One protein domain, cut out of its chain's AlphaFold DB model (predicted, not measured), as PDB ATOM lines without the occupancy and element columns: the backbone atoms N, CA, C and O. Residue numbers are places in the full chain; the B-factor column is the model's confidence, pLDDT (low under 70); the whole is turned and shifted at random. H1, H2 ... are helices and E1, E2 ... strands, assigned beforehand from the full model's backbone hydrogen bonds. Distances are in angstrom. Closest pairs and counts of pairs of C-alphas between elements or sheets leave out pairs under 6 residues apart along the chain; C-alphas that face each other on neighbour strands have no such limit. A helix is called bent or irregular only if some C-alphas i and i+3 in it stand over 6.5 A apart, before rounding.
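AT A GLANCE: This is residues 10 to 155 and 440 to 489 of the 595 residues of the protein "Hypothetical protein" of Symbiodinium sp. CCMP2592 (UniProt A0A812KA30). What shape does the backbone make? A long twisted sheet, E4 E3 E5, curls round helix H7, and the longest helix, H8, runs through the middle of the domain between this sheet with H7 and a cluster of three helices, H1, H2 and H3. The hairpin E1 E2 packs on H8 beside its residues 463 to 475, and H5 and H6 make a corner toward its other end. What are the counts and the size? The printed part has 196 residues, with eight named helices and five named strands in the order H1 H2 H3 H4 E1 E2 H5 H6 E3 E4 E5 H7 H8; the class is mixed, helices and strands, the sheet E4 E3 E5 is mixed and the sheet E1 E2 antiparallel. The whole is compact, with a radius of gyration of the C-alphas of 17.3 A and spans of 49 by 44 by 31 A.

HOW THE PARTS SIT: How is the largest sheet built? The inner strand E3, residues 103 to 116, forms an antiparallel hairpin with the edge strand E4, residues 119 to 133, where N 108 and O 130 are within hydrogen-bond range at 3.0 A. E3 is parallel to the other edge strand, E5, residues 146 to 153, with N 107 and O 150 at 2.9 A. The sheet is strongly twisted, and E4 bends by 84 degrees at residue 123. Which helices meet this sheet? H7, residues 440 to 453, is on one face, giving two layers, a helix layer on a sheet, and the sheet curls round it; the closest C-alphas of E3 and H7 are those of Ala 114 and Lys 450, 4.6 A. The hub H8, residues 463 to 489, only grazes the sheet, and with its residues 470 to 477 alone it touches H7, opposite ways at a steep tilt of 48 degrees, closest at the C-alphas of Ala 453 and Val 470, 6.2 A. What else touches H8? H1, residues 10 to 21, touches it with residues 18 to 21 alone, about perpendicular at 82 degrees, closest at the C-alphas of Ser 18 and Ile 476, 6.5 A. H3, residues 39 to 49, touches it at a steep tilt of 67 degrees, closest at the C-alphas of Leu 49 and Ile 476, 6.3 A. H6, residues 85 to 97, touches it with residues 86 to 87 alone, closest at the C-alphas of Ala 86 and Phe 486, 6.5 A. How do the remaining parts stand? H2, residues 28 to 35, touches H1, closest at the C-alphas of Ala 20 and Ala 31, 5.5 A, while H5, residues 73 to 83, touches H6 only at the corner, closest at the C-alphas of Cys 81 and Phe 88, 4.4 A, and touches H4, residues 53 to 56, closest at the C-alphas of Ala 75 and Val 56, 5.2 A. E1, residues 57 to 63, and E2, residues 66 to 71, form an antiparallel hairpin with N 60 and O 68 at 2.9 A. Every O i to N i+4 pair is within hydrogen-bond range in H1, H2, H3, H5, H7 and H8, in H6 7 of 9 are, and H4 is too short for such a pair.

IN THESE COORDINATES: Where are the anchor points? H1 begins at C-alpha 10, (42.293, -20.660, -1.864), and H8 ends at C-alpha 489, (64.212, -16.408, -19.483). Which elements are long? From first to last C-alpha E3 measures 38.7 A, H8 38.5 A and E4 35.1 A. Is any helix irregular? H6 is, only just: C-alphas 90 and 93 are 6.53 A apart.

THE WHOLE: How far does it reach? The two C-alphas farthest apart, those of Ala 99 and Ala 119, are 51.0 A apart. Where is it cut or loosely linked? Residues 156 to 439 are not printed, and C-alphas 155 and 440 are 14.2 A apart across the cut; the link from E4 to E5, residues 134 to 145, is long. Where is confidence low? The mean pLDDT of the printed part is 75.4, and 54 residues are under 70, among them residues 93 to 102, 132 to 146 and 456 to 463.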
ATOM      1  N   LYS A  10      42.828 -20.553  -0.497       64.75
ATOM      2  CA  LYS A  10      42.293 -20.660  -1.864       64.75
ATOM      3  C   LYS A  10      43.349 -20.426  -2.952       64.75
ATOM      4  O   LYS A  10      43.294 -21.091  -3.981       64.75
ATOM      5  N   GLU A  11      44.302 -19.519  -2.732       69.19
ATOM      6  CA  GLU A  11      45.325 -19.153  -3.726       69.19
ATOM      7  C   GLU A  11      46.303 -20.308  -3.965       69.19
ATOM      8  O   GLU A  11      46.569 -20.656  -5.114       69.19
ATOM      9  N   GLY A  12      46.751 -20.975  -2.892       84.12
ATOM     10  CA  GLY A  12      47.619 -22.153  -2.996       84.12
ATOM     11  C   GLY A  12      46.987 -23.281  -3.819       84.12
ATOM     12  O   GLY A  12      47.633 -23.841  -4.701       84.12
ATOM     13  N   LEU A  13      45.689 -23.549  -3.618       86.25
ATOM     14  CA  LEU A  13      44.970 -24.572  -4.382       86.25
ATOM     15  C   LEU A  13      44.880 -24.238  -5.881       86.25
ATOM     16  O   LEU A  13      44.980 -25.145  -6.705       86.25
ATOM     17  N   LEU A  14      44.690 -22.966  -6.251       86.88
ATOM     18  CA  LEU A  14      44.670 -22.548  -7.656       86.88
ATOM     19  C   LEU A  14      46.039 -22.745  -8.312       86.88
ATOM     20  O   LEU A  14      46.111 -23.294  -9.411       86.88
ATOM     21  N   GLU A  15      47.124 -22.359  -7.637       86.38
ATOM     22  CA  GLU A  15      48.480 -22.537  -8.162       86.38
ATOM     23  C   GLU A  15      48.846 -24.027  -8.303       86.38
ATOM     24  O   GLU A  15      49.397 -24.448  -9.322       86.38
ATOM     25  N   ASP A  16      48.485 -24.850  -7.317       89.69
ATOM     26  CA  ASP A  16      48.738 -26.292  -7.329       89.69
ATOM     27  C   ASP A  16      47.906 -27.032  -8.386       89.69
ATOM     28  O   ASP A  16      48.432 -27.905  -9.086       89.69
ATOM     29  N   VAL A  17      46.637 -26.652  -8.581       88.19
ATOM     30  CA  VAL A  17      45.802 -27.170  -9.678       88.19
ATOM     31  C   VAL A  17      46.346 -26.729 -11.035       88.19
ATOM     32  O   VAL A  17      46.414 -27.560 -11.943       88.19
ATOM     33  N   SER A  18      46.800 -25.479 -11.177       86.50
ATOM     34  CA  SER A  18      47.439 -24.987 -12.405       86.50
ATOM     35  C   SER A  18      48.668 -25.836 -12.753       86.50
ATOM     36  O   SER A  18      48.719 -26.447 -13.822       86.50
ATOM     37  N   LYS A  19      49.598 -26.019 -11.804       86.94
ATOM     38  CA  LYS A  19      50.789 -26.882 -11.953       86.94
ATOM     39  C   LYS A  19      50.454 -28.352 -12.227       86.94
ATOM     40  O   LYS A  19      51.207 -29.029 -12.932       86.94
ATOM     41  N   ALA A  20      49.375 -28.884 -11.650       87.00
ATOM     42  CA  ALA A  20      48.949 -30.263 -11.874       87.00
ATOM     43  C   ALA A  20      48.376 -30.461 -13.288       87.00
ATOM     44  O   ALA A  20      48.757 -31.410 -13.973       87.00
ATOM     45  N   LEU A  21      47.515 -29.545 -13.739       85.88
ATOM     46  CA  LEU A  21      46.837 -29.603 -15.037       85.88
ATOM     47  C   LEU A  21      47.674 -29.067 -16.210       85.88
ATOM     48  O   LEU A  21      47.322 -29.347 -17.357       85.88
ATOM     49  N   ALA A  22      48.787 -28.373 -15.937       81.62
ATOM     50  CA  ALA A  22      49.789 -27.926 -16.914       81.62
ATOM     51  C   ALA A  22      50.345 -29.060 -17.789       81.62
ATOM     52  O   ALA A  22      50.830 -28.830 -18.897       81.62
ATOM     53  N   ARG A  23      50.321 -30.295 -17.270       81.88
ATOM     54  CA  ARG A  23      50.664 -31.497 -18.029       81.88
ATOM     55  C   ARG A  23      49.472 -31.859 -18.921       81.88
ATOM     56  O   ARG A  23      48.423 -32.214 -18.379       81.88
ATOM     57  N   PRO A  24      49.616 -31.833 -20.261       75.06
ATOM     58  CA  PRO A  24      48.474 -32.007 -21.158       75.06
ATOM     59  C   PRO A  24      47.757 -33.343 -20.938       75.06
ATOM     60  O   PRO A  24      46.539 -33.380 -20.818       75.06
ATOM     61  N   GLY A  25      48.532 -34.419 -20.769       78.94
ATOM     62  CA  GLY A  25      48.034 -35.773 -20.517       78.94
ATOM     63  C   GLY A  25      47.617 -36.088 -19.075       78.94
ATOM     64  O   GLY A  25      47.515 -37.269 -18.757       78.94
ATOM     65  N   THR A  26      47.425 -35.094 -18.199       82.50
ATOM     66  CA  THR A  26      46.929 -35.317 -16.828       82.50
ATOM     67  C   THR A  26      45.418 -35.089 -16.749       82.50
ATOM     68  O   THR A  26      44.944 -34.020 -17.135       82.50
ATOM     69  N   SER A  27      44.648 -36.062 -16.254       84.06
ATOM     70  CA  SER A  27      43.189 -35.930 -16.068       84.06
ATOM     71  C   SER A  27      42.826 -35.148 -14.793       84.06
ATOM     72  O   SER A  27      43.661 -34.959 -13.905       84.06
ATOM     73  N   TYR A  28      41.566 -34.710 -14.650       86.62
ATOM     74  CA  TYR A  28      41.112 -34.084 -13.395       86.62
ATOM     75  C   TYR A  28      41.207 -35.036 -12.199       86.62
ATOM     76  O   TYR A  28      41.488 -34.579 -11.094       86.62
ATOM     77  N   ARG A  29      40.990 -36.343 -12.410       86.75
ATOM     78  CA  ARG A  29      41.092 -37.360 -11.358       86.75
ATOM     79  C   ARG A  29      42.546 -37.577 -10.937       86.75
ATOM     80  O   ARG A  29      42.840 -37.463  -9.756       86.75
ATOM     81  N   GLU A  30      43.456 -37.754 -11.895       88.00
ATOM     82  CA  GLU A  30      44.901 -37.885 -11.637       88.00
ATOM     83  C   GLU A  30      45.463 -36.642 -10.913       88.00
ATOM     84  O   GLU A  30      46.288 -36.751 -10.005       88.00
ATOM     85  N   ALA A  31      44.997 -35.439 -11.276       88.81
ATOM     86  CA  ALA A  31      45.346 -34.206 -10.569       88.81
ATOM     87  C   ALA A  31      44.770 -34.163  -9.142       88.81
ATOM     88  O   ALA A  31      45.462 -33.741  -8.220       88.81
ATOM     89  N   ALA A  32      43.527 -34.612  -8.945       90.88
ATOM     90  CA  ALA A  32      42.866 -34.653  -7.641       90.88
ATOM     91  C   ALA A  32      43.552 -35.629  -6.672       90.88
ATOM     92  O   ALA A  32      43.854 -35.252  -5.540       90.88
ATOM     93  N   GLU A  33      43.879 -36.833  -7.151       92.06
ATOM     94  CA  GLU A  33      44.653 -37.853  -6.436       92.06
ATOM     95  C   GLU A  33      46.024 -37.312  -6.015       92.06
ATOM     96  O   GLU A  33      46.371 -37.347  -4.837       92.06
ATOM     97  N   LYS A  34      46.774 -36.720  -6.956       92.44
ATOM     98  CA  LYS A  34      48.100 -36.139  -6.690       92.44
ATOM     99  C   LYS A  34      48.070 -35.007  -5.653       92.44
ATOM    100  O   LYS A  34      49.052 -34.811  -4.942       92.44
ATOM    101  N   LEU A  35      46.980 -34.241  -5.604       93.56
ATOM    102  CA  LEU A  35      46.807 -33.109  -4.690       93.56
ATOM    103  C   LEU A  35      46.108 -33.485  -3.371       93.56
ATOM    104  O   LEU A  35      45.974 -32.628  -2.503       93.56
ATOM    105  N   GLY A  36      45.644 -34.730  -3.206       93.81
ATOM    106  CA  GLY A  36      44.896 -35.153  -2.017       93.81
ATOM    107  C   GLY A  36      43.550 -34.432  -1.844       93.81
ATOM    108  O   GLY A  36      43.100 -34.220  -0.718       93.81
ATOM    109  N   VAL A  37      42.905 -34.017  -2.941       95.06
ATOM    110  CA  VAL A  37      41.634 -33.270  -2.920       95.06
ATOM    111  C   VAL A  37      40.541 -33.979  -3.716       95.06
ATOM    112  O   VAL A  37      40.802 -34.818  -4.566       95.06
ATOM    113  N   HIS A  38      39.280 -33.611  -3.477       93.62
ATOM    114  CA  HIS A  38      38.159 -34.112  -4.272       93.62
ATOM    115  C   HIS A  38      38.185 -33.557  -5.708       93.62
ATOM    116  O   HIS A  38      38.446 -32.367  -5.904       93.62
ATOM    117  N   VAL A  39      37.827 -34.375  -6.706       89.50
ATOM    118  CA  VAL A  39      37.875 -34.007  -8.137       89.50
ATOM    119  C   VAL A  39      37.080 -32.739  -8.474       89.50
ATOM    120  O   VAL A  39      37.534 -31.914  -9.262       89.50
ATOM    121  N   GLU A  40      35.953 -32.504  -7.803       89.81
ATOM    122  CA  GLU A  40      35.151 -31.284  -7.998       89.81
ATOM    123  C   GLU A  40      35.848 -30.001  -7.512       89.81
ATOM    124  O   GLU A  40      35.577 -28.922  -8.039       89.81
ATOM    125  N   LYS A  41      36.796 -30.087  -6.562       91.31
ATOM    126  CA  LYS A  41      37.652 -28.940  -6.208       91.31
ATOM    127  C   LYS A  41      38.603 -28.608  -7.360       91.31
ATOM    128  O   LYS A  41      38.746 -27.437  -7.697       91.31
ATOM    129  N   VAL A  42      39.180 -29.629  -8.002       88.50
ATOM    130  CA  VAL A  42      40.050 -29.468  -9.181       88.50
ATOM    131  C   VAL A  42      39.267 -28.915 -10.370       88.50
ATOM    132  O   VAL A  42      39.727 -27.963 -10.988       88.50
ATOM    133  N   LYS A  43      38.068 -29.436 -10.667       87.56
ATOM    134  CA  LYS A  43      37.210 -28.902 -11.743       87.56
ATOM    135  C   LYS A  43      36.812 -27.445 -11.497       87.56
ATOM    136  O   LYS A  43      36.871 -26.641 -12.421       87.56
ATOM    137  N   ARG A  44      36.442 -27.082 -10.262       88.06
ATOM    138  CA  ARG A  44      36.099 -25.694  -9.902       88.06
ATOM    139  C   ARG A  44      37.296 -24.757 -10.066       88.06
ATOM    140  O   ARG A  44      37.157 -23.723 -10.710       88.06
ATOM    141  N   ALA A  45      38.461 -25.154  -9.557       88.00
ATOM    142  CA  ALA A  45      39.708 -24.422  -9.757       88.00
ATOM    143  C   ALA A  45      40.080 -24.325 -11.248       88.00
ATOM    144  O   ALA A  45      40.485 -23.264 -11.700       88.00
ATOM    145  N   ALA A  46      39.873 -25.373 -12.050       85.56
ATOM    146  CA  ALA A  46      40.102 -25.335 -13.496       85.56
ATOM    147  C   ALA A  46      39.142 -24.376 -14.229       85.56
ATOM    148  O   ALA A  46      39.580 -23.652 -15.120       85.56
ATOM    149  N   HIS A  47      37.866 -24.318 -13.831       84.81
ATOM    150  CA  HIS A  47      36.905 -23.335 -14.346       84.81
ATOM    151  C   HIS A  47      37.294 -21.899 -14.001       84.81
ATOM    152  O   HIS A  47      37.231 -21.025 -14.860       84.81
ATOM    153  N   GLU A  48      37.757 -21.655 -12.777       85.31
ATOM    154  CA  GLU A  48      38.330 -20.365 -12.405       85.31
ATOM    155  C   GLU A  48      39.582 -20.068 -13.253       85.31
ATOM    156  O   GLU A  48      39.704 -18.992 -13.841       85.31
ATOM    157  N   LEU A  49      40.478 -21.046 -13.423       83.19
ATOM    158  CA  LEU A  49      41.724 -20.909 -14.183       83.19
ATOM    159  C   LEU A  49      41.532 -20.734 -15.705       83.19
ATOM    160  O   LEU A  49      42.378 -20.108 -16.337       83.19
ATOM    161  N   GLY A  50      40.437 -21.194 -16.308       76.56
ATOM    162  CA  GLY A  50      40.120 -20.922 -17.719       76.56
ATOM    163  C   GLY A  50      39.165 -19.750 -17.967       76.56
ATOM    164  O   GLY A  50      38.818 -19.493 -19.121       76.56
ATOM    165  N   GLY A  51      38.741 -19.057 -16.904       75.12
ATOM    166  CA  GLY A  51      37.714 -18.018 -16.945       75.12
ATOM    167  C   GLY A  51      36.293 -18.590 -16.955       75.12
ATOM    168  O   GLY A  51      36.043 -19.680 -17.480       75.12
ATOM    169  N   GLN A  52      35.336 -17.855 -16.377       72.62
ATOM    170  CA  GLN A  52      33.954 -18.330 -16.322       72.62
ATOM    171  C   GLN A  52      33.362 -18.437 -17.735       72.62
ATOM    172  O   GLN A  52      33.638 -17.608 -18.608       72.62
ATOM    173  N   LYS A  53      32.530 -19.466 -17.963       63.66
ATOM    174  CA  LYS A  53      32.106 -19.893 -19.313       63.66
ATOM    175  C   LYS A  53      31.577 -18.757 -20.192       63.66
ATOM    176  O   LYS A  53      31.896 -18.728 -21.370       63.66
ATOM    177  N   GLN A  54      30.784 -17.835 -19.647       65.75
ATOM    178  CA  GLN A  54      30.177 -16.747 -20.428       65.75
ATOM    179  C   GLN A  54      31.055 -15.489 -20.537       65.75
ATOM    180  O   GLN A  54      30.833 -14.674 -21.433       65.75
ATOM    181  N   GLU A  55      32.053 -15.319 -19.669       74.94
ATOM    182  CA  GLU A  55      32.926 -14.138 -19.659       74.94
ATOM    183  C   GLU A  55      33.999 -14.231 -20.745       74.94
ATOM    184  O   GLU A  55      34.190 -13.292 -21.515       74.94
ATOM    185  N   VAL A  56      34.672 -15.384 -20.834       76.00
ATOM    186  CA  VAL A  56      35.824 -15.587 -21.730       76.00
ATOM    187  C   VAL A  56      35.443 -16.265 -23.044       76.00
ATOM    188  O   VAL A  56      36.144 -16.079 -24.035       76.00
ATOM    189  N   TRP A  57      34.327 -16.996 -23.101       79.62
ATOM    190  CA  TRP A  57      33.973 -17.812 -24.265       79.62
ATOM    191  C   TRP A  57      32.654 -17.378 -24.912       79.62
ATOM    192  O   TRP A  57      31.690 -16.990 -24.249       79.62
ATOM    193  N   SER A  58      32.632 -17.457 -26.237       81.75
ATOM    194  CA  SER A  58      31.441 -17.501 -27.080       81.75
ATOM    195  C   SER A  58      31.309 -18.915 -27.645       81.75
ATOM    196  O   SER A  58      32.312 -19.600 -27.843       81.75
ATOM    197  N   LEU A  59      30.086 -19.355 -27.926       80.12
ATOM    198  CA  LEU A  59      29.834 -20.637 -28.583       80.12
ATOM    199  C   LEU A  59      29.264 -20.364 -29.967       80.12
ATOM    200  O   LEU A  59      28.228 -19.712 -30.077       80.12
ATOM    201  N   LEU A  60      29.942 -20.857 -30.999       78.50
ATOM    202  CA  LEU A  60      29.457 -20.807 -32.373       78.50
ATOM    203  C   LEU A  60      28.933 -22.190 -32.761       78.50
ATOM    204  O   LEU A  60      29.671 -23.176 -32.711       78.50
ATOM    205  N   GLN A  61      27.660 -22.252 -33.144       77.62
ATOM    206  CA  GLN A  61      27.076 -23.413 -33.806       77.62
ATOM    207  C   GLN A  61      27.431 -23.316 -35.295       77.62
ATOM    208  O   GLN A  61      27.022 -22.361 -35.948       77.62
ATOM    209  N   MET A  62      28.201 -24.268 -35.824       68.75
ATOM    210  CA  MET A  62      28.561 -24.303 -37.254       68.75
ATOM    211  C   MET A  62      27.701 -25.279 -38.060       68.75
ATOM    212  O   MET A  62      27.408 -25.039 -39.223       68.75
ATOM    213  N   ALA A  63      27.287 -26.375 -37.433       68.00
ATOM    214  CA  ALA A  63      26.369 -27.373 -37.972       68.00
ATOM    215  C   ALA A  63      25.647 -28.045 -36.796       68.00
ATOM    216  O   ALA A  63      26.040 -27.842 -35.647       68.00
ATOM    217  N   GLU A  64      24.633 -28.870 -37.056       65.31
ATOM    218  CA  GLU A  64      23.782 -29.508 -36.032       65.31
ATOM    219  C   GLU A  64      24.575 -30.156 -34.873       65.31
ATOM    220  O   GLU A  64      24.238 -29.962 -33.708       65.31
ATOM    221  N   ASN A  65      25.706 -30.805 -35.180       63.25
ATOM    222  CA  ASN A  65      26.583 -31.460 -34.197       63.25
ATOM    223  C   ASN A  65      27.951 -30.769 -33.987       63.25
ATOM    224  O   ASN A  65      28.815 -31.309 -33.296       63.25
ATOM    225  N   ALA A  66      28.170 -29.574 -34.551       66.44
ATOM    226  CA  ALA A  66      29.445 -28.853 -34.478       66.44
ATOM    227  C   ALA A  66      29.320 -27.551 -33.666       66.44
ATOM    228  O   ALA A  66      28.798 -26.548 -34.156       66.44
ATOM    229  N   ILE A  67      29.837 -27.569 -32.429       70.06
ATOM    230  CA  ILE A  67      29.885 -26.412 -31.521       70.06
ATOM    231  C   ILE A  67      31.341 -26.070 -31.199       70.06
ATOM    232  O   ILE A  67      32.049 -26.843 -30.544       70.06
ATOM    233  N   ILE A  68      31.773 -24.879 -31.611       73.19
ATOM    234  CA  ILE A  68      33.125 -24.371 -31.363       73.19
ATOM    235  C   ILE A  68      33.095 -23.357 -30.220       73.19
ATOM    236  O   ILE A  68      32.366 -22.363 -30.268       73.19
ATOM    237  N   ALA A  69      33.918 -23.595 -29.197       75.00
ATOM    238  CA  ALA A  69      34.219 -22.607 -28.171       75.00
ATOM    239  C   ALA A  69      35.254 -21.602 -28.703       75.00
ATOM    240  O   ALA A  69      36.423 -21.932 -28.890       75.00
ATOM    241  N   VAL A  70      34.820 -20.364 -28.935       76.12
ATOM    242  CA  VAL A  70      35.659 -19.267 -29.427       76.12
ATOM    243  C   VAL A  70      35.968 -18.317 -28.278       76.12
ATOM    244  O   VAL A  70      35.063 -17.810 -27.616       76.12
ATOM    245  N   ALA A  71      37.250 -18.059 -28.032       74.56
ATOM    246  CA  ALA A  71      37.657 -17.106 -27.010       74.56
ATOM    247  C   ALA A  71      37.300 -15.669 -27.421       74.56
ATOM    248  O   ALA A  71      37.691 -15.191 -28.487       74.56
ATOM    249  N   LYS A  72      36.627 -14.939 -26.532       78.12
ATOM    250  CA  LYS A  72      36.477 -13.485 -26.613       78.12
ATOM    251  C   LYS A  72      37.850 -12.872 -26.344       78.12
ATOM    252  O   LYS A  72      38.249 -12.729 -25.188       78.12
ATOM    253  N   LEU A  73      38.583 -12.537 -27.408       75.62
ATOM    254  CA  LEU A  73      39.994 -12.136 -27.336       75.62
ATOM    255  C   LEU A  73      40.303 -11.086 -26.241       75.62
ATOM    256  O   LEU A  73      41.248 -11.321 -25.487       75.62
ATOM    257  N   PRO A  74      39.514 -10.005 -26.043       74.44
ATOM    258  CA  PRO A  74      39.770  -9.045 -24.963       74.44
ATOM    259  C   PRO A  74      39.692  -9.662 -23.558       74.44
ATOM    260  O   PRO A  74      40.534  -9.374 -22.707       74.44
ATOM    261  N   ALA A  75      38.718 -10.544 -23.314       78.12
ATOM    262  CA  ALA A  75      38.536 -11.208 -22.023       78.12
ATOM    263  C   ALA A  75      39.639 -12.248 -21.764       78.12
ATOM    264  O   ALA A  75      40.196 -12.292 -20.668       78.12
ATOM    265  N   LEU A  76      40.019 -13.029 -22.784       80.75
ATOM    266  CA  LEU A  76      41.127 -13.984 -22.680       80.75
ATOM    267  C   LEU A  76      42.467 -13.277 -22.420       80.75
ATOM    268  O   LEU A  76      43.215 -13.695 -21.539       80.75
ATOM    269  N   LEU A  77      42.769 -12.195 -23.146       77.62
ATOM    270  CA  LEU A  77      43.994 -11.422 -22.925       77.62
ATOM    271  C   LEU A  77      44.015 -10.793 -21.529       77.62
ATOM    272  O   LEU A  77      45.031 -10.879 -20.846       77.62
ATOM    273  N   THR A  78      42.887 -10.247 -21.063       78.38
ATOM    274  CA  THR A  78      42.756  -9.717 -19.695       78.38
ATOM    275  C   THR A  78      43.049 -10.798 -18.649       78.38
ATOM    276  O   THR A  78      43.856 -10.570 -17.746       78.38
ATOM    277  N   LEU A  79      42.479 -12.001 -18.806       81.31
ATOM    278  CA  LEU A  79      42.717 -13.149 -17.923       81.31
ATOM    279  C   LEU A  79      44.196 -13.577 -17.899       81.31
ATOM    280  O   LEU A  79      44.764 -13.806 -16.830       81.31
ATOM    281  N   LEU A  80      44.825 -13.688 -19.075       81.38
ATOM    282  CA  LEU A  80      46.225 -14.103 -19.206       81.38
ATOM    283  C   LEU A  80      47.189 -13.062 -18.622       81.38
ATOM    284  O   LEU A  80      48.137 -13.433 -17.926       81.38
ATOM    285  N   CYS A  81      46.930 -11.773 -18.861       79.56
ATOM    286  CA  CYS A  81      47.684 -10.650 -18.309       79.56
ATOM    287  C   CYS A  81      47.584 -10.578 -16.783       79.56
ATOM    288  O   CYS A  81      48.612 -10.497 -16.114       79.56
ATOM    289  N   ALA A  82      46.370 -10.673 -16.226       79.44
ATOM    290  CA  ALA A  82      46.132 -10.599 -14.783       79.44
ATOM    291  C   ALA A  82      46.899 -11.669 -13.985       79.44
ATOM    292  O   ALA A  82      47.245 -11.449 -12.827       79.44
ATOM    293  N   ARG A  83      47.190 -12.821 -14.604       77.94
ATOM    294  CA  ARG A  83      47.923 -13.934 -13.971       77.94
ATOM    295  C   ARG A  83      49.374 -14.074 -14.389       77.94
ATOM    296  O   ARG A  83      50.131 -14.793 -13.743       77.94
ATOM    297  N   THR A  84      49.773 -13.413 -15.467       79.31
ATOM    298  CA  THR A  84      51.142 -13.462 -15.977       79.31
ATOM    299  C   THR A  84      51.673 -12.030 -16.005       79.31
ATOM    300  O   THR A  84      51.655 -11.407 -17.065       79.31
ATOM    301  N   PRO A  85      52.163 -11.480 -14.874       80.38
ATOM    302  CA  PRO A  85      52.649 -10.100 -14.821       80.38
ATOM    303  C   PRO A  85      53.699  -9.792 -15.896       80.38
ATOM    304  O   PRO A  85      53.669  -8.721 -16.488       80.38
ATOM    305  N   ALA A  86      54.557 -10.762 -16.232       74.94
ATOM    306  CA  ALA A  86      55.530 -10.646 -17.319       74.94
ATOM    307  C   ALA A  86      54.905 -10.575 -18.733       74.94
ATOM    308  O   ALA A  86      55.492  -9.968 -19.623       74.94
ATOM    309  N   LEU A  87      53.711 -11.142 -18.948       76.62
ATOM    310  CA  LEU A  87      52.951 -11.001 -20.198       76.62
ATOM    311  C   LEU A  87      52.206  -9.663 -20.255       76.62
ATOM    312  O   LEU A  87      52.179  -9.032 -21.305       76.62
ATOM    313  N   PHE A  88      51.618  -9.219 -19.138       76.00
ATOM    314  CA  PHE A  88      51.026  -7.880 -19.040       76.00
ATOM    315  C   PHE A  88      52.079  -6.805 -19.322       76.00
ATOM    316  O   PHE A  88      51.860  -5.912 -20.138       76.00
ATOM    317  N   GLU A  89      53.251  -6.959 -18.700       72.75
ATOM    318  CA  GLU A  89      54.459  -6.212 -19.014       72.75
ATOM    319  C   GLU A  89      54.713  -6.302 -20.530       72.75
ATOM    320  O   GLU A  89      54.638  -5.282 -21.213       72.75
ATOM    321  N   ALA A  90      54.906  -7.507 -21.088       73.50
ATOM    322  CA  ALA A  90      55.145  -7.727 -22.519       73.50
ATOM    323  C   ALA A  90      54.135  -7.021 -23.445       73.50
ATOM    324  O   ALA A  90      54.559  -6.326 -24.353       73.50
ATOM    325  N   PHE A  91      52.825  -7.050 -23.228       74.81
ATOM    326  CA  PHE A  91      51.915  -6.342 -24.142       74.81
ATOM    327  C   PHE A  91      52.024  -4.809 -24.095       74.81
ATOM    328  O   PHE A  91      51.542  -4.124 -24.997       74.81
ATOM    329  N   ARG A  92      52.685  -4.229 -23.089       72.88
ATOM    330  CA  ARG A  92      52.601  -2.788 -22.857       72.88
ATOM    331  C   ARG A  92      53.679  -1.927 -23.540       72.88
ATOM    332  O   ARG A  92      53.378  -0.779 -23.837       72.88
ATOM    333  N   LYS A  93      54.912  -2.380 -23.832       68.94
ATOM    334  CA  LYS A  93      55.884  -1.619 -24.707       68.94
ATOM    335  C   LYS A  93      55.509  -1.947 -26.131       68.94
ATOM    336  O   LYS A  93      55.736  -1.080 -26.942       68.94
ATOM    337  N   ALA A  94      54.854  -3.079 -26.414       68.38
ATOM    338  CA  ALA A  94      54.180  -3.270 -27.692       68.38
ATOM    339  C   ALA A  94      53.291  -2.045 -27.961       68.38
ATOM    340  O   ALA A  94      53.523  -1.303 -28.907       68.38
ATOM    341  N   ALA A  95      52.378  -1.737 -27.034       68.00
ATOM    342  CA  ALA A  95      51.501  -0.575 -27.149       68.00
ATOM    343  C   ALA A  95      52.221   0.791 -27.093       68.00
ATOM    344  O   ALA A  95      51.866   1.685 -27.855       68.00
ATOM    345  N   VAL A  96      53.230   0.976 -26.228       68.31
ATOM    346  CA  VAL A  96      53.955   2.265 -26.123       68.31
ATOM    347  C   VAL A  96      54.921   2.512 -27.293       68.31
ATOM    348  O   VAL A  96      55.033   3.644 -27.749       68.31
ATOM    349  N   GLN A  97      55.599   1.483 -27.807       65.62
ATOM    350  CA  GLN A  97      56.502   1.569 -28.965       65.62
ATOM    351  C   GLN A  97      55.732   1.667 -30.282       65.62
ATOM    352  O   GLN A  97      56.218   2.308 -31.209       65.62
ATOM    353  N   ALA A  98      54.547   1.052 -30.379       63.00
ATOM    354  CA  ALA A  98      53.771   1.060 -31.615       63.00
ATOM    355  C   ALA A  98      53.247   2.452 -32.003       63.00
ATOM    356  O   ALA A  98      52.869   2.624 -33.160       63.00
ATOM    357  N   ALA A  99      53.249   3.428 -31.079       55.38
ATOM    358  CA  ALA A  99      53.038   4.854 -31.355       55.38
ATOM    359  C   ALA A  99      51.907   5.107 -32.377       55.38
ATOM    360  O   ALA A  99      52.138   5.625 -33.464       55.38
ATOM    361  N   GLU A 100      50.692   4.677 -32.003       58.12
ATOM    362  CA  GLU A 100      49.425   4.669 -32.771       58.12
ATOM    363  C   GLU A 100      49.144   3.458 -33.684       58.12
ATOM    364  O   GLU A 100      47.966   3.182 -33.955       58.12
ATOM    365  N   LYS A 101      50.157   2.690 -34.106       62.16
ATOM    366  CA  LYS A 101      49.969   1.498 -34.956       62.16
ATOM    367  C   LYS A 101      49.365   0.313 -34.172       62.16
ATOM    368  O   LYS A 101      49.661   0.142 -32.990       62.16
ATOM    369  N   PRO A 102      48.506  -0.519 -34.793       65.56
ATOM    370  CA  PRO A 102      48.038  -1.763 -34.185       65.56
ATOM    371  C   PRO A 102      49.151  -2.816 -34.157       65.56
ATOM    372  O   PRO A 102      49.964  -2.871 -35.078       65.56
ATOM    373  N   LEU A 103      49.137  -3.694 -33.151       72.00
ATOM    374  CA  LEU A 103      50.014  -4.864 -33.114       72.00
ATOM    375  C   LEU A 103      49.647  -5.847 -34.223       72.00
ATOM    376  O   LEU A 103      48.458  -6.126 -34.455       72.00
ATOM    377  N   SER A 104      50.665  -6.422 -34.854       76.50
ATOM    378  CA  SER A 104      50.467  -7.449 -35.869       76.50
ATOM    379  C   SER A 104      50.127  -8.796 -35.238       76.50
ATOM    380  O   SER A 104      50.944  -9.403 -34.544       76.50
ATOM    381  N   LEU A 105      48.918  -9.290 -35.522       78.94
ATOM    382  CA  LEU A 105      48.521 -10.660 -35.219       78.94
ATOM    383  C   LEU A 105      48.871 -11.590 -36.377       78.94
ATOM    384  O   LEU A 105      48.501 -11.334 -37.526       78.94
ATOM    385  N   ILE A 106      49.522 -12.699 -36.045       77.69
ATOM    386  CA  ILE A 106      49.662 -13.856 -36.925       77.69
ATOM    387  C   ILE A 106      48.566 -14.836 -36.519       77.69
ATOM    388  O   ILE A 106      48.547 -15.297 -35.373       77.69
ATOM    389  N   LEU A 107      47.659 -15.143 -37.445       83.25
ATOM    390  CA  LEU A 107      46.783 -16.297 -37.308       83.25
ATOM    391  C   LEU A 107      47.527 -17.543 -37.770       83.25
ATOM    392  O   LEU A 107      48.242 -17.517 -38.768       83.25
ATOM    393  N   SER A 108      47.307 -18.654 -37.086       80.62
ATOM    394  CA  SER A 108      47.622 -19.971 -37.624       80.62
ATOM    395  C   SER A 108      46.448 -20.896 -37.385       80.62
ATOM    396  O   SER A 108      45.797 -20.794 -36.347       80.62
ATOM    397  N   PHE A 109      46.153 -21.768 -38.340       81.44
ATOM    398  CA  PHE A 109      45.073 -22.735 -38.222       81.44
ATOM    399  C   PHE A 109      45.531 -24.098 -38.729       81.44
ATOM    400  O   PHE A 109      46.340 -24.180 -39.653       81.44
ATOM    401  N   ASP A 110      45.020 -25.152 -38.103       77.81
ATOM    402  CA  ASP A 110      45.249 -26.535 -38.517       77.81
ATOM    403  C   ASP A 110      44.149 -27.454 -37.962       77.81
ATOM    404  O   ASP A 110      43.399 -27.088 -37.044       77.81
ATOM    405  N   GLU A 111      44.067 -28.667 -38.497       78.75
ATOM    406  CA  GLU A 111      43.225 -29.744 -38.000       78.75
ATOM    407  C   GLU A 111      44.048 -30.763 -37.200       78.75
ATOM    408  O   GLU A 111      44.928 -31.438 -37.733       78.75
ATOM    409  N   ALA A 112      43.708 -30.982 -35.926       79.50
ATOM    410  CA  ALA A 112      44.280 -32.084 -35.156       79.50
ATOM    411  C   ALA A 112      43.233 -33.116 -34.755       79.50
ATOM    412  O   ALA A 112      42.240 -32.818 -34.091       79.50
ATOM    413  N   THR A 113      43.540 -34.370 -35.067       77.06
ATOM    414  CA  THR A 113      42.836 -35.546 -34.553       77.06
ATOM    415  C   THR A 113      43.642 -36.153 -33.405       77.06
ATOM    416  O   THR A 113      44.850 -36.384 -33.547       77.06
ATOM    417  N   ALA A 114      42.994 -36.370 -32.260       77.06
ATOM    418  CA  ALA A 114      43.569 -37.104 -31.129       77.06
ATOM    419  C   ALA A 114      43.391 -38.629 -31.295       77.06
ATOM    420  O   ALA A 114      42.849 -39.089 -32.302       77.06
ATOM    421  N   GLY A 115      43.889 -39.425 -30.350       67.12
ATOM    422  CA  GLY A 115      43.957 -40.882 -30.451       67.12
ATOM    423  C   GLY A 115      45.342 -41.403 -30.850       67.12
ATOM    424  O   GLY A 115      46.343 -40.681 -30.862       67.12
ATOM    425  N   ASN A 116      45.416 -42.699 -31.157       64.25
ATOM    426  CA  ASN A 116      46.679 -43.365 -31.471       64.25
ATOM    427  C   ASN A 116      47.230 -42.856 -32.818       64.25
ATOM    428  O   ASN A 116      46.494 -42.715 -33.787       64.25
ATOM    429  N   VAL A 117      48.543 -42.639 -32.922       50.25
ATOM    430  CA  VAL A 117      49.210 -42.228 -34.177       50.25
ATOM    431  C   VAL A 117      48.981 -43.233 -35.322       50.25
ATOM    432  O   VAL A 117      49.042 -42.852 -36.488       50.25
ATOM    433  N   LEU A 118      48.702 -44.500 -34.996       40.59
ATOM    434  CA  LEU A 118      48.369 -45.563 -35.952       40.59
ATOM    435  C   LEU A 118      46.852 -45.780 -36.136       40.59
ATOM    436  O   LEU A 118      46.451 -46.480 -37.058       40.59
ATOM    437  N   ALA A 119      46.024 -45.196 -35.266       53.75
ATOM    438  CA  ALA A 119      44.563 -45.288 -35.284       53.75
ATOM    439  C   ALA A 119      43.968 -44.003 -34.662       53.75
ATOM    440  O   ALA A 119      43.620 -43.997 -33.475       53.75
ATOM    441  N   PRO A 120      43.942 -42.886 -35.417       65.00
ATOM    442  CA  PRO A 120      43.385 -41.625 -34.941       65.00
ATOM    443  C   PRO A 120      41.866 -41.741 -34.778       65.00
ATOM    444  O   PRO A 120      41.213 -42.466 -35.523       65.00
ATOM    445  N   ASP A 121      41.308 -41.007 -33.820       71.94
ATOM    446  CA  ASP A 121      39.892 -41.038 -33.447       71.94
ATOM    447  C   ASP A 121      39.140 -39.861 -34.100       71.94
ATOM    448  O   ASP A 121      39.272 -38.725 -33.625       71.94
ATOM    449  N   PRO A 122      38.359 -40.072 -35.183       72.12
ATOM    450  CA  PRO A 122      37.737 -38.976 -35.928       72.12
ATOM    451  C   PRO A 122      36.745 -38.154 -35.099       72.12
ATOM    452  O   PRO A 122      36.550 -36.976 -35.393       72.12
ATOM    453  N   ALA A 123      36.167 -38.725 -34.034       67.06
ATOM    454  CA  ALA A 123      35.273 -38.004 -33.127       67.06
ATOM    455  C   ALA A 123      36.007 -36.941 -32.284       67.06
ATOM    456  O   ALA A 123      35.371 -36.048 -31.727       67.06
ATOM    457  N   LYS A 124      37.347 -37.006 -32.225       67.50
ATOM    458  CA  LYS A 124      38.233 -36.008 -31.606       67.50
ATOM    459  C   LYS A 124      39.010 -35.185 -32.640       67.50
ATOM    460  O   LYS A 124      40.117 -34.714 -32.347       67.50
ATOM    461  N   LYS A 125      38.487 -35.036 -33.859       72.56
ATOM    462  CA  LYS A 125      39.011 -34.067 -34.828       72.56
ATOM    463  C   LYS A 125      38.578 -32.659 -34.410       72.56
ATOM    464  O   LYS A 125      37.390 -32.412 -34.231       72.56
ATOM    465  N   ALA A 126      39.529 -31.742 -34.269       65.19
ATOM    466  CA  ALA A 126      39.260 -30.333 -34.006       65.19
ATOM    467  C   ALA A 126      40.029 -29.445 -34.987       65.19
ATOM    468  O   ALA A 126      41.218 -29.662 -35.221       65.19
ATOM    469  N   CYS A 127      39.360 -28.414 -35.503       69.56
ATOM    470  CA  CYS A 127      40.032 -27.253 -36.073       69.56
ATOM    471  C   CYS A 127      40.483 -26.349 -34.919       69.56
ATOM    472  O   CYS A 127      39.714 -26.084 -33.992       69.56
ATOM    473  N   MET A 128      41.734 -25.898 -34.951       70.00
ATOM    474  CA  MET A 128      42.302 -25.016 -33.934       70.00
ATOM    475  C   MET A 128      42.824 -23.754 -34.597       70.00
ATOM    476  O   MET A 128      43.519 -23.838 -35.604       70.00
ATOM    477  N   VAL A 129      42.532 -22.599 -33.998       71.38
ATOM    478  CA  VAL A 129      43.043 -21.298 -34.438       71.38
ATOM    479  C   VAL A 129      43.912 -20.708 -33.333       71.38
ATOM    480  O   VAL A 129      43.477 -20.554 -32.190       71.38
ATOM    481  N   TYR A 130      45.148 -20.375 -33.683       72.62
ATOM    482  CA  TYR A 130      46.146 -19.755 -32.822       72.62
ATOM    483  C   TYR A 130      46.355 -18.297 -33.204       72.62
ATOM    484  O   TYR A 130      46.248 -17.922 -34.371       72.62
ATOM    485  N   ILE A 131      46.696 -17.487 -32.203       70.25
ATOM    486  CA  ILE A 131      47.018 -16.071 -32.354       70.25
ATOM    487  C   ILE A 131      48.384 -15.833 -31.707       70.25
ATOM    488  O   ILE A 131      48.571 -16.157 -30.532       70.25
ATOM    489  N   ALA A 132      49.318 -15.258 -32.461       63.12
ATOM    490  CA  ALA A 132      50.603 -14.764 -31.963       63.12
ATOM    491  C   ALA A 132      50.740 -13.250 -32.213       63.12
ATOM    492  O   ALA A 132      50.116 -12.717 -33.128       63.12
ATOM    493  N   CYS A 133      51.550 -12.566 -31.399       61.81
ATOM    494  CA  CYS A 133      51.793 -11.114 -31.451       61.81
ATOM    495  C   CYS A 133      53.300 -10.835 -31.599       61.81
ATOM    496  O   CYS A 133      54.102 -11.659 -31.156       61.81
ATOM    497  N   LYS A 134      53.687  -9.698 -32.198       51.59
ATOM    498  CA  LYS A 134      55.065  -9.448 -32.667       51.59
ATOM    499  C   LYS A 134      55.939  -8.575 -31.729       51.59
ATOM    500  O   LYS A 134      57.156  -8.706 -31.777       51.59
ATOM    501  N   GLU A 135      55.377  -7.714 -30.871       61.19
ATOM    502  CA  GLU A 135      56.091  -6.602 -30.180       61.19
ATOM    503  C   GLU A 135      56.035  -6.651 -28.604       61.19
ATOM    504  O   GLU A 135      55.176  -7.361 -28.078       61.19
ATOM    505  N   GLY A 136      56.869  -5.921 -27.793       42.31
ATOM    506  CA  GLY A 136      56.688  -5.941 -26.297       42.31
ATOM    507  C   GLY A 136      57.487  -5.138 -25.193       42.31
ATOM    508  O   GLY A 136      58.614  -4.701 -25.411       42.31
ATOM    509  N   ALA A 137      56.878  -5.033 -23.957       50.19
ATOM    510  CA  ALA A 137      57.317  -4.725 -22.523       50.19
ATOM    511  C   ALA A 137      56.868  -3.455 -21.613       50.19
ATOM    512  O   ALA A 137      56.738  -2.316 -22.018       50.19
ATOM    513  N   GLY A 138      56.631  -3.530 -20.292       36.00
ATOM    514  CA  GLY A 138      55.812  -2.527 -19.512       36.00
ATOM    515  C   GLY A 138      56.463  -1.233 -18.951       36.00
ATOM    516  O   GLY A 138      57.544  -0.853 -19.404       36.00
ATOM    517  N   GLN A 139      55.819  -0.408 -18.082       36.84
ATOM    518  CA  GLN A 139      54.538  -0.523 -17.312       36.84
ATOM    519  C   GLN A 139      53.634   0.765 -17.379       36.84
ATOM    520  O   GLN A 139      54.188   1.851 -17.501       36.84
ATOM    521  N   GLN A 140      52.281   0.658 -17.368       43.78
ATOM    522  CA  GLN A 140      51.171   1.684 -17.306       43.78
ATOM    523  C   GLN A 140      49.882   1.077 -17.948       43.78
ATOM    524  O   GLN A 140      50.034   0.158 -18.749       43.78
ATOM    525  N   PRO A 141      48.634   1.522 -17.669       54.81
ATOM    526  CA  PRO A 141      47.435   1.062 -18.394       54.81
ATOM    527  C   PRO A 141      47.452   1.485 -19.873       54.81
ATOM    528  O   PRO A 141      47.968   2.549 -20.204       54.81
ATOM    529  N   PHE A 142      46.896   0.669 -20.774       56.69
ATOM    530  CA  PHE A 142      47.001   0.888 -22.222       56.69
ATOM    531  C   PHE A 142      45.869   0.216 -23.011       56.69
ATOM    532  O   PHE A 142      45.255  -0.743 -22.543       56.69
ATOM    533  N   ILE A 143      45.627   0.698 -24.233       60.50
ATOM    534  CA  ILE A 143      44.715   0.079 -25.202       60.50
ATOM    535  C   ILE A 143      45.537  -0.745 -26.195       60.50
ATOM    536  O   ILE A 143      46.460  -0.232 -26.824       60.50
ATOM    537  N   LEU A 144      45.171  -2.014 -26.365       62.34
ATOM    538  CA  LEU A 144      45.740  -2.897 -27.377       62.34
ATOM    539  C   LEU A 144      44.910  -2.792 -28.668       62.34
ATOM    540  O   LEU A 144      43.813  -3.343 -28.748       62.34
ATOM    541  N   ARG A 145      45.419  -2.093 -29.686       62.28
ATOM    542  CA  ARG A 145      44.888  -2.202 -31.056       62.28
ATOM    543  C   ARG A 145      45.562  -3.396 -31.731       62.28
ATOM    544  O   ARG A 145      46.774  -3.540 -31.613       62.28
ATOM    545  N   VAL A 146      44.803  -4.232 -32.433       69.69
ATOM    546  CA  VAL A 146      45.311  -5.448 -33.091       69.69
ATOM    547  C   VAL A 146      44.790  -5.555 -34.519       69.69
ATOM    548  O   VAL A 146      43.641  -5.204 -34.780       69.69
ATOM    549  N   ARG A 147      45.617  -6.058 -35.440       77.44
ATOM    550  CA  ARG A 147      45.222  -6.352 -36.825       77.44
ATOM    551  C   ARG A 147      45.792  -7.698 -37.267       77.44
ATOM    552  O   ARG A 147      46.993  -7.932 -37.131       77.44
ATOM    553  N   ILE A 148      44.955  -8.551 -37.861       82.12
ATOM    554  CA  ILE A 148      45.427  -9.750 -38.567       82.12
ATOM    555  C   ILE A 148      46.317  -9.295 -39.724       82.12
ATOM    556  O   ILE A 148      45.878  -8.570 -40.614       82.12
ATOM    557  N   SER A 149      47.590  -9.664 -39.649       85.25
ATOM    558  CA  SER A 149      48.634  -9.224 -40.577       85.25
ATOM    559  C   SER A 149      49.163 -10.375 -41.431       85.25
ATOM    560  O   SER A 149      49.764 -10.133 -42.472       85.25
ATOM    561  N   ALA A 150      48.962 -11.618 -40.985       88.38
ATOM    562  CA  ALA A 150      49.238 -12.830 -41.745       88.38
ATOM    563  C   ALA A 150      48.388 -14.006 -41.261       88.38
ATOM    564  O   ALA A 150      47.924 -14.030 -40.117       88.38
ATOM    565  N   VAL A 151      48.276 -15.005 -42.130       90.44
ATOM    566  CA  VAL A 151      47.767 -16.341 -41.839       90.44
ATOM    567  C   VAL A 151      48.848 -17.348 -42.238       90.44
ATOM    568  O   VAL A 151      49.196 -17.423 -43.411       90.44
ATOM    569  N   ILE A 152      49.386 -18.127 -41.300       91.25
ATOM    570  CA  ILE A 152      50.377 -19.177 -41.583       91.25
ATOM    571  C   ILE A 152      49.806 -20.560 -41.275       91.25
ATOM    572  O   ILE A 152      49.304 -20.813 -40.179       91.25
ATOM    573  N   ALA A 153      49.892 -21.472 -42.234       88.56
ATOM    574  CA  ALA A 153      49.429 -22.842 -42.065       88.56
ATOM    575  C   ALA A 153      50.235 -23.810 -42.939       88.56
ATOM    576  O   ALA A 153      51.066 -23.411 -43.762       88.56
ATOM    577  N   ASP A 154      49.986 -25.099 -42.738       88.19
ATOM    578  CA  ASP A 154      50.465 -26.160 -43.614       88.19
ATOM    579  C   ASP A 154      49.888 -26.000 -45.046       88.19
ATOM    580  O   ASP A 154      48.911 -25.287 -45.285       88.19
ATOM    581  N   GLY A 155      50.510 -26.643 -46.040       85.19
ATOM    582  CA  GLY A 155      50.129 -26.462 -47.446       85.19
ATOM    583  C   GLY A 155      48.725 -26.971 -47.806       85.19
ATOM    584  O   GLY A 155      48.157 -26.504 -48.789       85.19
ATOM    585  N   ALA A 440      56.143 -24.320 -36.026       86.69
ATOM    586  CA  ALA A 440      56.701 -25.153 -34.949       86.69
ATOM    587  C   ALA A 440      56.058 -24.906 -33.560       86.69
ATOM    588  O   ALA A 440      55.879 -25.870 -32.795       86.69
ATOM    589  N   PRO A 441      55.643 -23.667 -33.205       82.12
ATOM    590  CA  PRO A 441      54.835 -23.431 -32.013       82.12
ATOM    591  C   PRO A 441      53.469 -24.128 -32.086       82.12
ATOM    592  O   PRO A 441      53.059 -24.745 -31.101       82.12
ATOM    593  N   CYS A 442      52.796 -24.082 -33.241       83.19
ATOM    594  CA  CYS A 442      51.489 -24.704 -33.470       83.19
ATOM    595  C   CYS A 442      51.577 -26.224 -33.315       83.19
ATOM    596  O   CYS A 442      50.846 -26.787 -32.508       83.19
ATOM    597  N   GLU A 443      52.578 -26.870 -33.919       82.94
ATOM    598  CA  GLU A 443      52.850 -28.301 -33.723       82.94
ATOM    599  C   GLU A 443      53.010 -28.683 -32.243       82.94
ATOM    600  O   GLU A 443      52.478 -29.695 -31.773       82.94
ATOM    601  N   THR A 444      53.678 -27.839 -31.455       81.50
ATOM    602  CA  THR A 444      53.801 -28.044 -30.003       81.50
ATOM    603  C   THR A 444      52.441 -27.940 -29.296       81.50
ATOM    604  O   THR A 444      52.163 -28.712 -28.371       81.50
ATOM    605  N   LYS A 445      51.555 -27.040 -29.746       82.31
ATOM    606  CA  LYS A 445      50.162 -26.960 -29.278       82.31
ATOM    607  C   LYS A 445      49.308 -28.133 -29.771       82.31
ATOM    608  O   LYS A 445      48.460 -28.591 -29.015       82.31
ATOM    609  N   HIS A 446      49.574 -28.710 -30.943       83.88
ATOM    610  CA  HIS A 446      48.870 -29.901 -31.439       83.88
ATOM    611  C   HIS A 446      49.152 -31.112 -30.546       83.88
ATOM    612  O   HIS A 446      48.233 -31.842 -30.178       83.88
ATOM    613  N   GLN A 447      50.404 -31.303 -30.118       81.69
ATOM    614  CA  GLN A 447      50.748 -32.358 -29.153       81.69
ATOM    615  C   GLN A 447      50.095 -32.120 -27.776       81.69
ATOM    616  O   GLN A 447      49.670 -33.075 -27.124       81.69
ATOM    617  N   MET A 448      49.978 -30.857 -27.343       83.12
ATOM    618  CA  MET A 448      49.240 -30.479 -26.130       83.12
ATOM    619  C   MET A 448      47.746 -30.811 -26.259       83.12
ATOM    620  O   MET A 448      47.211 -31.507 -25.397       83.12
ATOM    621  N   TYR A 449      47.095 -30.385 -27.344       84.81
ATOM    622  CA  TYR A 449      45.693 -30.687 -27.630       84.81
ATOM    623  C   TYR A 449      45.427 -32.192 -27.591       84.81
ATOM    624  O   TYR A 449      44.532 -32.619 -26.869       84.81
ATOM    625  N   LYS A 450      46.241 -33.005 -28.279       84.12
ATOM    626  CA  LYS A 450      46.070 -34.469 -28.309       84.12
ATOM    627  C   LYS A 450      46.117 -35.066 -26.899       84.12
ATOM    628  O   LYS A 450      45.209 -35.795 -26.515       84.12
ATOM    629  N   GLY A 451      47.101 -34.666 -26.087       82.38
ATOM    630  CA  GLY A 451      47.200 -35.097 -24.688       82.38
ATOM    631  C   GLY A 451      45.998 -34.694 -23.821       82.38
ATOM    632  O   GLY A 451      45.555 -35.493 -23.000       82.38
ATOM    633  N   VAL A 452      45.455 -33.488 -24.017       81.06
ATOM    634  CA  VAL A 452      44.258 -32.994 -23.310       81.06
ATOM    635  C   VAL A 452      42.995 -33.737 -23.761       81.06
ATOM    636  O   VAL A 452      42.212 -34.198 -22.929       81.06
ATOM    637  N   ALA A 453      42.793 -33.866 -25.072       81.31
ATOM    638  CA  ALA A 453      41.616 -34.474 -25.681       81.31
ATOM    639  C   ALA A 453      41.491 -35.968 -25.338       81.31
ATOM    640  O   ALA A 453      40.405 -36.414 -24.972       81.31
ATOM    641  N   ASP A 454      42.599 -36.718 -25.355       78.50
ATOM    642  CA  ASP A 454      42.621 -38.145 -25.000       78.50
ATOM    643  C   ASP A 454      42.432 -38.424 -23.496       78.50
ATOM    644  O   ASP A 454      42.279 -39.578 -23.097       78.50
ATOM    645  N   LYS A 455      42.416 -37.389 -22.647       73.44
ATOM    646  CA  LYS A 455      42.252 -37.508 -21.185       73.44
ATOM    647  C   LYS A 455      40.982 -36.853 -20.634       73.44
ATOM    648  O   LYS A 455      40.682 -37.035 -19.457       73.44
ATOM    649  N   ASN A 456      40.207 -36.163 -21.472       67.69
ATOM    650  CA  ASN A 456      38.914 -35.556 -21.128       67.69
ATOM    651  C   ASN A 456      37.703 -36.451 -21.503       67.69
ATOM    652  O   ASN A 456      36.607 -35.939 -21.755       67.69
ATOM    653  N   TYR A 457      37.875 -37.782 -21.520       59.38
ATOM    654  CA  TYR A 457      36.827 -38.754 -21.889       59.38
ATOM    655  C   TYR A 457      35.525 -38.612 -21.077       59.38
ATOM    656  O   TYR A 457      34.446 -38.836 -21.618       59.38
ATOM    657  N   ASP A 458      35.603 -38.154 -19.823       56.44
ATOM    658  CA  ASP A 458      34.454 -37.938 -18.926       56.44
ATOM    659  C   ASP A 458      33.362 -36.994 -19.494       56.44
ATOM    660  O   ASP A 458      32.265 -36.929 -18.947       56.44
ATOM    661  N   THR A 459      33.647 -36.242 -20.567       55.94
ATOM    662  CA  THR A 459      32.714 -35.290 -21.211       55.94
ATOM    663  C   THR A 459      32.114 -35.771 -22.539       55.94
ATOM    664  O   THR A 459      31.393 -35.014 -23.191       55.94
ATOM    665  N   MET A 460      32.367 -37.021 -22.945       53.66
ATOM    666  CA  MET A 460      31.997 -37.568 -24.264       53.66
ATOM    667  C   MET A 460      30.489 -37.656 -24.574       53.66
ATOM    668  O   MET A 460      30.134 -37.985 -25.700       53.66
ATOM    669  N   THR A 461      29.593 -37.342 -23.635       54.47
ATOM    670  CA  THR A 461      28.138 -37.348 -23.875       54.47
ATOM    671  C   THR A 461      27.612 -36.114 -24.614       54.47
ATOM    672  O   THR A 461      26.527 -36.186 -25.184       54.47
ATOM    673  N   HIS A 462      28.348 -34.992 -24.646       59.78
ATOM    674  CA  HIS A 462      27.915 -33.777 -25.351       59.78
ATOM    675  C   HIS A 462      29.087 -33.011 -25.983       59.78
ATOM    676  O   HIS A 462      29.938 -32.474 -25.269       59.78
ATOM    677  N   HIS A 463      29.065 -32.846 -27.314       68.38
ATOM    678  CA  HIS A 463      30.090 -32.128 -28.097       68.38
ATOM    679  C   HIS A 463      30.458 -30.750 -27.513       68.38
ATOM    680  O   HIS A 463      31.635 -30.405 -27.417       68.38
ATOM    681  N   ARG A 464      29.460 -29.992 -27.034       71.81
ATOM    682  CA  ARG A 464      29.655 -28.704 -26.347       71.81
ATOM    683  C   ARG A 464      30.516 -28.819 -25.086       71.81
ATOM    684  O   ARG A 464      31.453 -28.046 -24.919       71.81
ATOM    685  N   ALA A 465      30.187 -29.750 -24.189       72.62
ATOM    686  CA  ALA A 465      30.863 -29.882 -22.898       72.62
ATOM    687  C   ALA A 465      32.329 -30.306 -23.072       72.62
ATOM    688  O   ALA A 465      33.202 -29.816 -22.356       72.62
ATOM    689  N   TRP A 466      32.593 -31.164 -24.061       76.44
ATOM    690  CA  TRP A 466      33.941 -31.562 -24.452       76.44
ATOM    691  C   TRP A 466      34.735 -30.397 -25.073       76.44
ATOM    692  O   TRP A 466      35.840 -30.110 -24.613       76.44
ATOM    693  N   SER A 467      34.147 -29.666 -26.030       75.06
ATOM    694  CA  SER A 467      34.747 -28.483 -26.678       75.06
ATOM    695  C   SER A 467      35.158 -27.418 -25.645       75.06
ATOM    696  O   SER A 467      36.317 -26.997 -25.594       75.06
ATOM    697  N   GLU A 468      34.251 -27.078 -24.720       76.56
ATOM    698  CA  GLU A 468      34.519 -26.174 -23.592       76.56
ATOM    699  C   GLU A 468      35.640 -26.706 -22.668       76.56
ATOM    700  O   GLU A 468      36.546 -25.957 -22.296       76.56
ATOM    701  N   ALA A 469      35.616 -27.994 -22.297       77.62
ATOM    702  CA  ALA A 469      36.602 -28.588 -21.388       77.62
ATOM    703  C   ALA A 469      38.015 -28.663 -21.991       77.62
ATOM    704  O   ALA A 469      39.002 -28.450 -21.277       77.62
ATOM    705  N   VAL A 470      38.130 -28.941 -23.292       80.69
ATOM    706  CA  VAL A 470      39.410 -28.944 -24.011       80.69
ATOM    707  C   VAL A 470      39.957 -27.524 -24.140       80.69
ATOM    708  O   VAL A 470      41.105 -27.296 -23.755       80.69
ATOM    709  N   ALA A 471      39.149 -26.555 -24.582       79.44
ATOM    710  CA  ALA A 471      39.571 -25.158 -24.716       79.44
ATOM    711  C   ALA A 471      40.071 -24.573 -23.378       79.44
ATOM    712  O   ALA A 471      41.142 -23.966 -23.305       79.44
ATOM    713  N   MET A 472      39.356 -24.865 -22.288       81.38
ATOM    714  CA  MET A 472      39.736 -24.501 -20.922       81.38
ATOM    715  C   MET A 472      41.101 -25.081 -20.512       81.38
ATOM    716  O   MET A 472      41.972 -24.363 -20.014       81.38
ATOM    717  N   ARG A 473      41.330 -26.377 -20.761       84.81
ATOM    718  CA  ARG A 473      42.603 -27.060 -20.462       84.81
ATOM    719  C   ARG A 473      43.764 -26.573 -21.332       84.81
ATOM    720  O   ARG A 473      44.890 -26.494 -20.831       84.81
ATOM    721  N   MET A 474      43.499 -26.208 -22.586       84.69
ATOM    722  CA  MET A 474      44.474 -25.562 -23.468       84.69
ATOM    723  C   MET A 474      44.896 -24.197 -22.912       84.69
ATOM    724  O   MET A 474      46.091 -23.931 -22.836       84.69
ATOM    725  N   VAL A 475      43.961 -23.365 -22.433       82.88
ATOM    726  CA  VAL A 475      44.287 -22.062 -21.816       82.88
ATOM    727  C   VAL A 475      45.144 -22.216 -20.558       82.88
ATOM    728  O   VAL A 475      46.165 -21.537 -20.456       82.88
ATOM    729  N   ILE A 476      44.810 -23.143 -19.653       85.06
ATOM    730  CA  ILE A 476      45.623 -23.426 -18.450       85.06
ATOM    731  C   ILE A 476      47.050 -23.837 -18.845       85.06
ATOM    732  O   ILE A 476      48.032 -23.301 -18.333       85.06
ATOM    733  N   SER A 477      47.172 -24.749 -19.812       85.12
ATOM    734  CA  SER A 477      48.467 -25.251 -20.283       85.12
ATOM    735  C   SER A 477      49.284 -24.171 -21.012       85.12
ATOM    736  O   SER A 477      50.502 -24.097 -20.852       85.12
ATOM    737  N   CYS A 478      48.631 -23.291 -21.779       82.06
ATOM    738  CA  CYS A 478      49.250 -22.119 -22.399       82.06
ATOM    739  C   CYS A 478      49.721 -21.093 -21.361       82.06
ATOM    740  O   CYS A 478      50.834 -20.588 -21.484       82.06
ATOM    741  N   HIS A 479      48.911 -20.810 -20.339       82.12
ATOM    742  CA  HIS A 479      49.267 -19.909 -19.246       82.12
ATOM    743  C   HIS A 479      50.510 -20.408 -18.497       82.12
ATOM    744  O   HIS A 479      51.468 -19.655 -18.333       82.12
ATOM    745  N   GLU A 480      50.554 -21.690 -18.136       83.56
ATOM    746  CA  GLU A 480      51.710 -22.286 -17.457       83.56
ATOM    747  C   GLU A 480      52.963 -22.344 -18.338       83.56
ATOM    748  O   GLU A 480      54.071 -22.129 -17.841       83.56
ATOM    749  N   GLN A 481      52.817 -22.544 -19.652       80.94
ATOM    750  CA  GLN A 481      53.933 -22.405 -20.591       80.94
ATOM    751  C   GLN A 481      54.456 -20.969 -20.668       80.94
ATOM    752  O   GLN A 481      55.668 -20.786 -20.635       80.94
ATOM    753  N   LEU A 482      53.588 -19.953 -20.720       78.94
ATOM    754  CA  LEU A 482      54.001 -18.542 -20.716       78.94
ATOM    755  C   LEU A 482      54.672 -18.163 -19.389       78.94
ATOM    756  O   LEU A 482      55.765 -17.597 -19.389       78.94
ATOM    757  N   ARG A 483      54.069 -18.538 -18.254       78.69
ATOM    758  CA  ARG A 483      54.621 -18.326 -16.909       78.69
ATOM    759  C   ARG A 483      56.002 -18.970 -16.768       78.69
ATOM    760  O   ARG A 483      56.931 -18.325 -16.286       78.69
ATOM    761  N   THR A 484      56.152 -20.212 -17.231       77.12
ATOM    762  CA  THR A 484      57.432 -20.935 -17.224       77.12
ATOM    763  C   THR A 484      58.437 -20.300 -18.182       77.12
ATOM    764  O   THR A 484      59.576 -20.100 -17.790       77.12
ATOM    765  N   PHE A 485      58.033 -19.910 -19.393       75.50
ATOM    766  CA  PHE A 485      58.901 -19.246 -20.370       75.50
ATOM    767  C   PHE A 485      59.499 -17.946 -19.819       75.50
ATOM    768  O   PHE A 485      60.718 -17.788 -19.830       75.50
ATOM    769  N   PHE A 486      58.674 -17.048 -19.269       71.38
ATOM    770  CA  PHE A 486      59.166 -15.800 -18.677       71.38
ATOM    771  C   PHE A 486      60.026 -16.045 -17.425       71.38
ATOM    772  O   PHE A 486      61.043 -15.378 -17.245       71.38
ATOM    773  N   ALA A 487      59.680 -17.033 -16.589       70.00
ATOM    774  CA  ALA A 487      60.495 -17.409 -15.433       70.00
ATOM    775  C   ALA A 487      61.848 -18.033 -15.832       70.00
ATOM    776  O   ALA A 487      62.867 -17.750 -15.206       70.00
ATOM    777  N   GLU A 488      61.883 -18.855 -16.883       66.12
ATOM    778  CA  GLU A 488      63.103 -19.467 -17.412       66.12
ATOM    779  C   GLU A 488      63.988 -18.466 -18.163       66.12
ATOM    780  O   GLU A 488      65.209 -18.589 -18.101       66.12
ATOM    781  N   GLN A 489      63.419 -17.472 -18.856       64.06
ATOM    782  CA  GLN A 489      64.212 -16.408 -19.483       64.06
ATOM    783  C   GLN A 489      64.946 -15.539 -18.452       64.06
ATOM    784  O   GLN A 489      66.028 -15.038 -18.748       64.06
TER     785      GLN A 489